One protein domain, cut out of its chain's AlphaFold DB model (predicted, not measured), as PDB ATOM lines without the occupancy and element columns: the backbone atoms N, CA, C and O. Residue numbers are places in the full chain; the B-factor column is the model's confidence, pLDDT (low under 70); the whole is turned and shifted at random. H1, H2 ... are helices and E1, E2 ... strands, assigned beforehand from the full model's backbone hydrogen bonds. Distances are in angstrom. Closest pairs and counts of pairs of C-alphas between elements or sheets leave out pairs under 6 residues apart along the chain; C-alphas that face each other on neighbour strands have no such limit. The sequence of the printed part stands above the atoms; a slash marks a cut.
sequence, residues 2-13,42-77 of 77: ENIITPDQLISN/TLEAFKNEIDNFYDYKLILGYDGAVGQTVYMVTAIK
ATOM      1  N   GLU A   2    -220.372  50.053 -17.447       59.31
ATOM      2  CA  GLU A   2    -219.916  49.531 -16.151       59.31
ATOM      3  C   GLU A   2    -220.796  50.126 -15.045       59.31
ATOM      4  O   GLU A   2    -221.053  51.330 -15.040       59.31
ATOM      5  N   ASN A   3    -221.303  49.280 -14.150       70.62
ATOM      6  CA  ASN A   3    -222.153  49.711 -13.049       70.62
ATOM      7  C   ASN A   3    -221.251  50.214 -11.914       70.62
ATOM      8  O   ASN A   3    -220.576  49.416 -11.262       70.62
ATOM      9  N   ILE A   4    -221.167  51.532 -11.738       79.62
ATOM     10  CA  ILE A   4    -220.332  52.147 -10.702       79.62
ATOM     11  C   ILE A   4    -221.128  52.162  -9.395       79.62
ATOM     12  O   ILE A   4    -222.178  52.799  -9.324       79.62
ATOM     13  N   ILE A   5    -220.619  51.479  -8.366       86.00
ATOM     14  CA  ILE A   5    -221.281  51.375  -7.059       86.00
ATOM     15  C   ILE A   5    -221.306  52.744  -6.370       86.00
ATOM     16  O   ILE A   5    -220.263  53.384  -6.221       86.00
ATOM     17  N   THR A   6    -222.492  53.190  -5.959       86.50
ATOM     18  CA  THR A   6    -222.684  54.436  -5.200       86.50
ATOM     19  C   THR A   6    -222.573  54.203  -3.688       86.50
ATOM     20  O   THR A   6    -222.584  53.053  -3.241       86.50
ATOM     21  N   PRO A   7    -222.480  55.270  -2.872       84.00
ATOM     22  CA  PRO A   7    -222.307  55.132  -1.429       84.00
ATOM     23  C   PRO A   7    -223.439  54.335  -0.753       84.00
ATOM     24  O   PRO A   7    -223.171  53.395  -0.009       84.00
ATOM     25  N   ASP A   8    -224.698  54.654  -1.060       85.38
ATOM     26  CA  ASP A   8    -225.877  53.953  -0.524       85.38
ATOM     27  C   ASP A   8    -225.914  52.455  -0.891       85.38
ATOM     28  O   ASP A   8    -226.176  51.592  -0.047       85.38
ATOM     29  N   GLN A   9    -225.557  52.128  -2.138       87.44
ATOM     30  CA  GLN A   9    -225.450  50.740  -2.595       87.44
ATOM     31  C   GLN A   9    -224.344  49.985  -1.863       87.44
ATOM     32  O   GLN A   9    -224.508  48.807  -1.545       87.44
ATOM     33  N   LEU A  10    -223.214  50.645  -1.601       86.94
ATOM     34  CA  LEU A  10    -222.100  50.019  -0.909       86.94
ATOM     35  C   LEU A  10    -222.489  49.603   0.513       86.94
ATOM     36  O   LEU A  10    -222.282  48.441   0.863       86.94
ATOM     37  N   ILE A  11    -223.106  50.507   1.283       83.50
ATOM     38  CA  ILE A  11    -223.577  50.185   2.640       83.50
ATOM     39  C   ILE A  11    -224.597  49.063   2.591       83.50
ATOM     40  O   ILE A  11    -224.483  48.093   3.335       83.50
ATOM     41  N   SER A  12    -225.582  49.169   1.698       86.00
ATOM     42  CA  SER A  12    -226.633  48.158   1.580       86.00
ATOM     43  C   SER A  12    -226.040  46.770   1.328       86.00
ATOM     44  O   SER A  12    -226.478  45.782   1.925       86.00
ATOM     45  N   ASN A  13    -224.997  46.696   0.497       88.94
ATOM     46  CA  ASN A  13    -224.268  45.461   0.235       88.94
ATOM     47  C   ASN A  13    -223.521  44.968   1.481       88.94
ATOM     48  O   ASN A  13    -223.623  43.789   1.818       88.94
ATOM     49  N   THR A  42    -221.231  62.307   4.191       86.12
ATOM     50  CA  THR A  42    -220.069  63.043   3.680       86.12
ATOM     51  C   THR A  42    -219.078  62.125   2.965       86.12
ATOM     52  O   THR A  42    -219.083  60.908   3.140       86.12
ATOM     53  N   LEU A  43    -218.196  62.722   2.154       84.06
ATOM     54  CA  LEU A  43    -217.081  62.006   1.524       84.06
ATOM     55  C   LEU A  43    -216.145  61.386   2.567       84.06
ATOM     56  O   LEU A  43    -215.653  60.286   2.358       84.06
ATOM     57  N   GLU A  44    -215.902  62.080   3.676       87.94
ATOM     58  CA  GLU A  44    -215.043  61.583   4.753       87.94
ATOM     59  C   GLU A  44    -215.650  60.359   5.444       87.94
ATOM     60  O   GLU A  44    -214.969  59.351   5.591       87.94
ATOM     61  N   ALA A  45    -216.947  60.398   5.774       86.25
ATOM     62  CA  ALA A  45    -217.644  59.246   6.340       86.25
ATOM     63  C   ALA A  45    -217.620  58.051   5.379       86.25
ATOM     64  O   ALA A  45    -217.346  56.928   5.793       86.25
ATOM     65  N   PHE A  46    -217.832  58.304   4.082       87.06
ATOM     66  CA  PHE A  46    -217.719  57.263   3.069       87.06
ATOM     67  C   PHE A  46    -216.317  56.656   3.022       87.06
ATOM     68  O   PHE A  46    -216.221  55.437   3.009       87.06
ATOM     69  N   LYS A  47    -215.259  57.483   3.036       86.88
ATOM     70  CA  LYS A  47    -213.859  57.028   3.068       86.88
ATOM     71  C   LYS A  47    -213.553  56.174   4.293       86.88
ATOM     72  O   LYS A  47    -213.006  55.092   4.140       86.88
ATOM     73  N   ASN A  48    -213.979  56.611   5.474       88.88
ATOM     74  CA  ASN A  48    -213.791  55.838   6.699       88.88
ATOM     75  C   ASN A  48    -214.465  54.461   6.613       88.88
ATOM     76  O   ASN A  48    -213.884  53.478   7.060       88.88
ATOM     77  N   GLU A  49    -215.653  54.376   6.006       86.31
ATOM     78  CA  GLU A  49    -216.352  53.102   5.812       86.31
ATOM     79  C   GLU A  49    -215.576  52.164   4.876       86.31
ATOM     80  O   GLU A  49    -215.286  51.026   5.236       86.31
ATOM     81  N   ILE A  50    -215.179  52.633   3.687       89.00
ATOM     82  CA  ILE A  50    -214.418  51.813   2.724       89.00
ATOM     83  C   ILE A  50    -213.018  51.450   3.211       89.00
ATOM     84  O   ILE A  50    -212.564  50.345   2.912       89.00
ATOM     85  N   ASP A  51    -212.350  52.327   3.961       91.06
ATOM     86  CA  ASP A  51    -210.995  52.100   4.475       91.06
ATOM     87  C   ASP A  51    -210.943  50.910   5.446       91.06
ATOM     88  O   ASP A  51    -209.883  50.294   5.593       91.06
ATOM     89  N   ASN A  52    -212.072  50.530   6.055       90.56
ATOM     90  CA  ASN A  52    -212.171  49.327   6.887       90.56
ATOM     91  C   ASN A  52    -212.098  48.026   6.073       90.56
ATOM     92  O   ASN A  52    -211.709  46.993   6.614       90.56
ATOM     93  N   PHE A  53    -212.459  48.060   4.787       91.44
ATOM     94  CA  PHE A  53    -212.633  46.856   3.965       91.44
ATOM     95  C   PHE A  53    -211.677  46.771   2.774       91.44
ATOM     96  O   PHE A  53    -211.411  45.671   2.287       91.44
ATOM     97  N   TYR A  54    -211.192  47.905   2.267       94.00
ATOM     98  CA  TYR A  54    -210.497  47.959   0.985       94.00
ATOM     99  C   TYR A  54    -209.303  48.905   1.013       94.00
ATOM    100  O   TYR A  54    -209.337  49.958   1.644       94.00
ATOM    101  N   ASP A  55    -208.287  48.567   0.223       94.75
ATOM    102  CA  ASP A  55    -207.372  49.563  -0.331       94.75
ATOM    103  C   ASP A  55    -207.844  49.912  -1.741       94.75
ATOM    104  O   ASP A  55    -208.335  49.049  -2.478       94.75
ATOM    105  N   TYR A  56    -207.706  51.173  -2.139       93.06
ATOM    106  CA  TYR A  56    -208.181  51.650  -3.431       93.06
ATOM    107  C   TYR A  56    -207.348  52.817  -3.949       93.06
ATOM    108  O   TYR A  56    -206.665  53.518  -3.203       93.06
ATOM    109  N   LYS A  57    -207.440  53.055  -5.258       90.88
ATOM    110  CA  LYS A  57    -206.829  54.218  -5.906       90.88
ATOM    111  C   LYS A  57    -207.864  55.046  -6.643       90.88
ATOM    112  O   LYS A  57    -208.808  54.506  -7.221       90.88
ATOM    113  N   LEU A  58    -207.652  56.358  -6.647       87.38
ATOM    114  CA  LEU A  58    -208.430  57.280  -7.461       87.38
ATOM    115  C   LEU A  58    -208.171  56.994  -8.945       87.38
ATOM    116  O   LEU A  58    -207.021  56.928  -9.383       87.38
ATOM    117  N   ILE A  59    -209.244  56.845  -9.714       84.44
ATOM    118  CA  ILE A  59    -209.219  56.782 -11.171       84.44
ATOM    119  C   ILE A  59    -209.865  58.062 -11.694       84.44
ATOM    120  O   ILE A  59    -211.080  58.240 -11.636       84.44
ATOM    121  N   LEU A  60    -209.034  58.964 -12.210       68.12
ATOM    122  CA  LEU A  60    -209.488  60.137 -12.949       68.12
ATOM    123  C   LEU A  60    -209.755  59.724 -14.404       68.12
ATOM    124  O   LEU A  60    -208.909  59.072 -15.011       68.12
ATOM    125  N   GLY A  61    -210.901  60.116 -14.965       57.03
ATOM    126  CA  GLY A  61    -211.153  59.992 -16.407       57.03
ATOM    127  C   GLY A  61    -211.928  58.752 -16.857       57.03
ATOM    128  O   GLY A  61    -211.550  58.123 -17.838       57.03
ATOM    129  N   TYR A  62    -213.033  58.404 -16.190       55.81
ATOM    130  CA  TYR A  62    -214.042  57.585 -16.865       55.81
ATOM    131  C   TYR A  62    -214.826  58.495 -17.826       55.81
ATOM    132  O   TYR A  62    -215.410  59.480 -17.377       55.81
ATOM    133  N   ASP A  63    -214.832  58.175 -19.124       51.50
ATOM    134  CA  ASP A  63    -215.429  58.966 -20.224       51.50
ATOM    135  C   ASP A  63    -216.898  59.400 -19.993       51.50
ATOM    136  O   ASP A  63    -217.385  60.328 -20.628       51.50
ATOM    137  N   GLY A  64    -217.614  58.772 -19.050       51.91
ATOM    138  CA  GLY A  64    -218.986  59.130 -18.657       51.91
ATOM    139  C   GLY A  64    -219.136  59.954 -17.367       51.91
ATOM    140  O   GLY A  64    -220.264  60.199 -16.953       51.91
ATOM    141  N   ALA A  65    -218.041  60.340 -16.706       54.16
ATOM    142  CA  ALA A  65    -218.032  60.804 -15.313       54.16
ATOM    143  C   ALA A  65    -217.310  62.156 -15.130       54.16
ATOM    144  O   ALA A  65    -216.540  62.343 -14.184       54.16
ATOM    145  N   VAL A  66    -217.518  63.107 -16.049       53.38
ATOM    146  CA  VAL A  66    -216.936  64.457 -15.949       53.38
ATOM    147  C   VAL A  66    -217.361  65.098 -14.619       53.38
ATOM    148  O   VAL A  66    -218.527  65.431 -14.421       53.38
ATOM    149  N   GLY A  67    -216.408  65.244 -13.695       60.34
ATOM    150  CA  GLY A  67    -216.619  65.837 -12.369       60.34
ATOM    151  C   GLY A  67    -216.914  64.859 -11.223       60.34
ATOM    152  O   GLY A  67    -217.098  65.316 -10.097       60.34
ATOM    153  N   GLN A  68    -216.930  63.541 -11.456       67.50
ATOM    154  CA  GLN A  68    -217.113  62.539 -10.395       67.50
ATOM    155  C   GLN A  68    -215.784  61.854 -10.045       67.50
ATOM    156  O   GLN A  68    -214.978  61.530 -10.916       67.50
ATOM    157  N   THR A  69    -215.542  61.638  -8.746       77.38
ATOM    158  CA  THR A  69    -214.355  60.914  -8.264       77.38
ATOM    159  C   THR A  69    -214.675  59.429  -8.163       77.38
ATOM    160  O   THR A  69    -215.412  58.991  -7.279       77.38
ATOM    161  N   VAL A  70    -214.127  58.658  -9.102       85.56
ATOM    162  CA  VAL A  70    -214.262  57.202  -9.140       85.56
ATOM    163  C   VAL A  70    -213.007  56.582  -8.548       85.56
ATOM    164  O   VAL A  70    -211.889  57.003  -8.836       85.56
ATOM    165  N   TYR A  71    -213.186  55.561  -7.732       88.31
ATOM    166  CA  TYR A  71    -212.117  54.812  -7.099       88.31
ATOM    167  C   TYR A  71    -212.200  53.355  -7.534       88.31
ATOM    168  O   TYR A  71    -213.278  52.847  -7.851       88.31
ATOM    169  N   MET A  72    -211.059  52.678  -7.553       91.06
ATOM    170  CA  MET A  72    -210.986  51.251  -7.844       91.06
ATOM    171  C   MET A  72    -210.276  50.517  -6.727       91.06
ATOM    172  O   MET A  72    -209.182  50.916  -6.325       91.06
ATOM    173  N   VAL A  73    -210.885  49.420  -6.287       92.81
ATOM    174  CA  VAL A  73    -210.337  48.524  -5.270       92.81
ATOM    175  C   VAL A  73    -209.047  47.892  -5.788       92.81
ATOM    176  O   VAL A  73    -209.026  47.270  -6.851       92.81
ATOM    177  N   THR A  74    -207.972  48.040  -5.024       93.38
ATOM    178  CA  THR A  74    -206.659  47.438  -5.283       93.38
ATOM    179  C   THR A  74    -206.381  46.251  -4.368       93.38
ATOM    180  O   THR A  74    -205.655  45.351  -4.781       93.38
ATOM    181  N   ALA A  75    -206.976  46.216  -3.172       93.81
ATOM    182  CA  ALA A  75    -206.896  45.086  -2.248       93.81
ATOM    183  C   ALA A  75    -208.134  45.017  -1.335       93.81
ATOM    184  O   ALA A  75    -208.853  46.004  -1.186       93.81
ATOM    185  N   ILE A  76    -208.371  43.843  -0.746       93.19
ATOM    186  CA  ILE A  76    -209.394  43.595   0.282       93.19
ATOM    187  C   ILE A  76    -208.657  43.328   1.598       93.19
ATOM    188  O   ILE A  76    -207.656  42.605   1.576       93.19
ATOM    189  N   LYS A  77    -209.137  43.914   2.696       91.25
ATOM    190  CA  LYS A  77    -208.584  43.745   4.047       91.25
ATOM    191  C   LYS A  77    -209.193  42.553   4.779       91.25
ATOM    192  O   LYS A  77    -210.371  42.222   4.507       91.25
TER     193      LYS A  77
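This is residues 2 to 13 and 42 to 77 of the 77 residues of an uncharacterized protein of Pedobacter sp. Leaf216 (UniProt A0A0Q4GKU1). A twisted hairpin of two antiparallel strands, E1 and E2, makes the long part, with the loop of residues 60 to 68 at one end and two short helices off to one side toward the other end. H2 leads into E1 through a tight link of two residues, while H1 is close to H2 but not clearly touching it, and is apart from both strands. The printed part has 48 residues, with named elements in the order H1, H2, E1, E2, and the class is mixed, helices and strands. It is only just compact, close to loose, with a radius of gyration of the C-alphas of 11.1 A and spans of 29 by 21 by 20 A.

H1, residues 7 to 13, and H2, residues 43 to 51, are close but not clearly touching; their closest C-alphas, those of Pro 7 and Phe 46, are 6.8 A apart. They run the same way at a shallow tilt of 32 degrees, only just short of steep. In both helices every O i to N i+4 pair is within hydrogen-bond range. A tight link of two residues joins H2 to E1, residues 54 to 59. E1 and E2, residues 69 to 76, form a hairpin with a short link of 9 residues; they are antiparallel, with 146 degrees between their directions. N 59 and O 70 are within hydrogen-bond range at 2.8 A, as are N 55 and O 75 at 3.0 A. H1 is apart from E1 and E2, and H2 is apart from E2.

H1 begins at C-alpha 7, (-222.307, 55.132, -1.429), and measures 10.0 A from first to last C-alpha. H2 measures 12.0 A. E1 begins at C-alpha 54, (-210.497, 47.959, 0.985), and measures 15.1 A. E2 measures 19.9 A and ends at C-alpha 76, (-209.394, 43.595, 0.282).

The two C-alphas farthest apart, those of Val 66 and Lys 77, are 30.0 A apart. Residues 14 to 41 are not printed, and C-alphas 13 and 42 are 18.4 A apart across this cut. Of the links that are printed whole, none is long. The mean pLDDT of the printed part is 81.5, and the model's confidence is low, under 70, at residue 2 and residues 60 to 68.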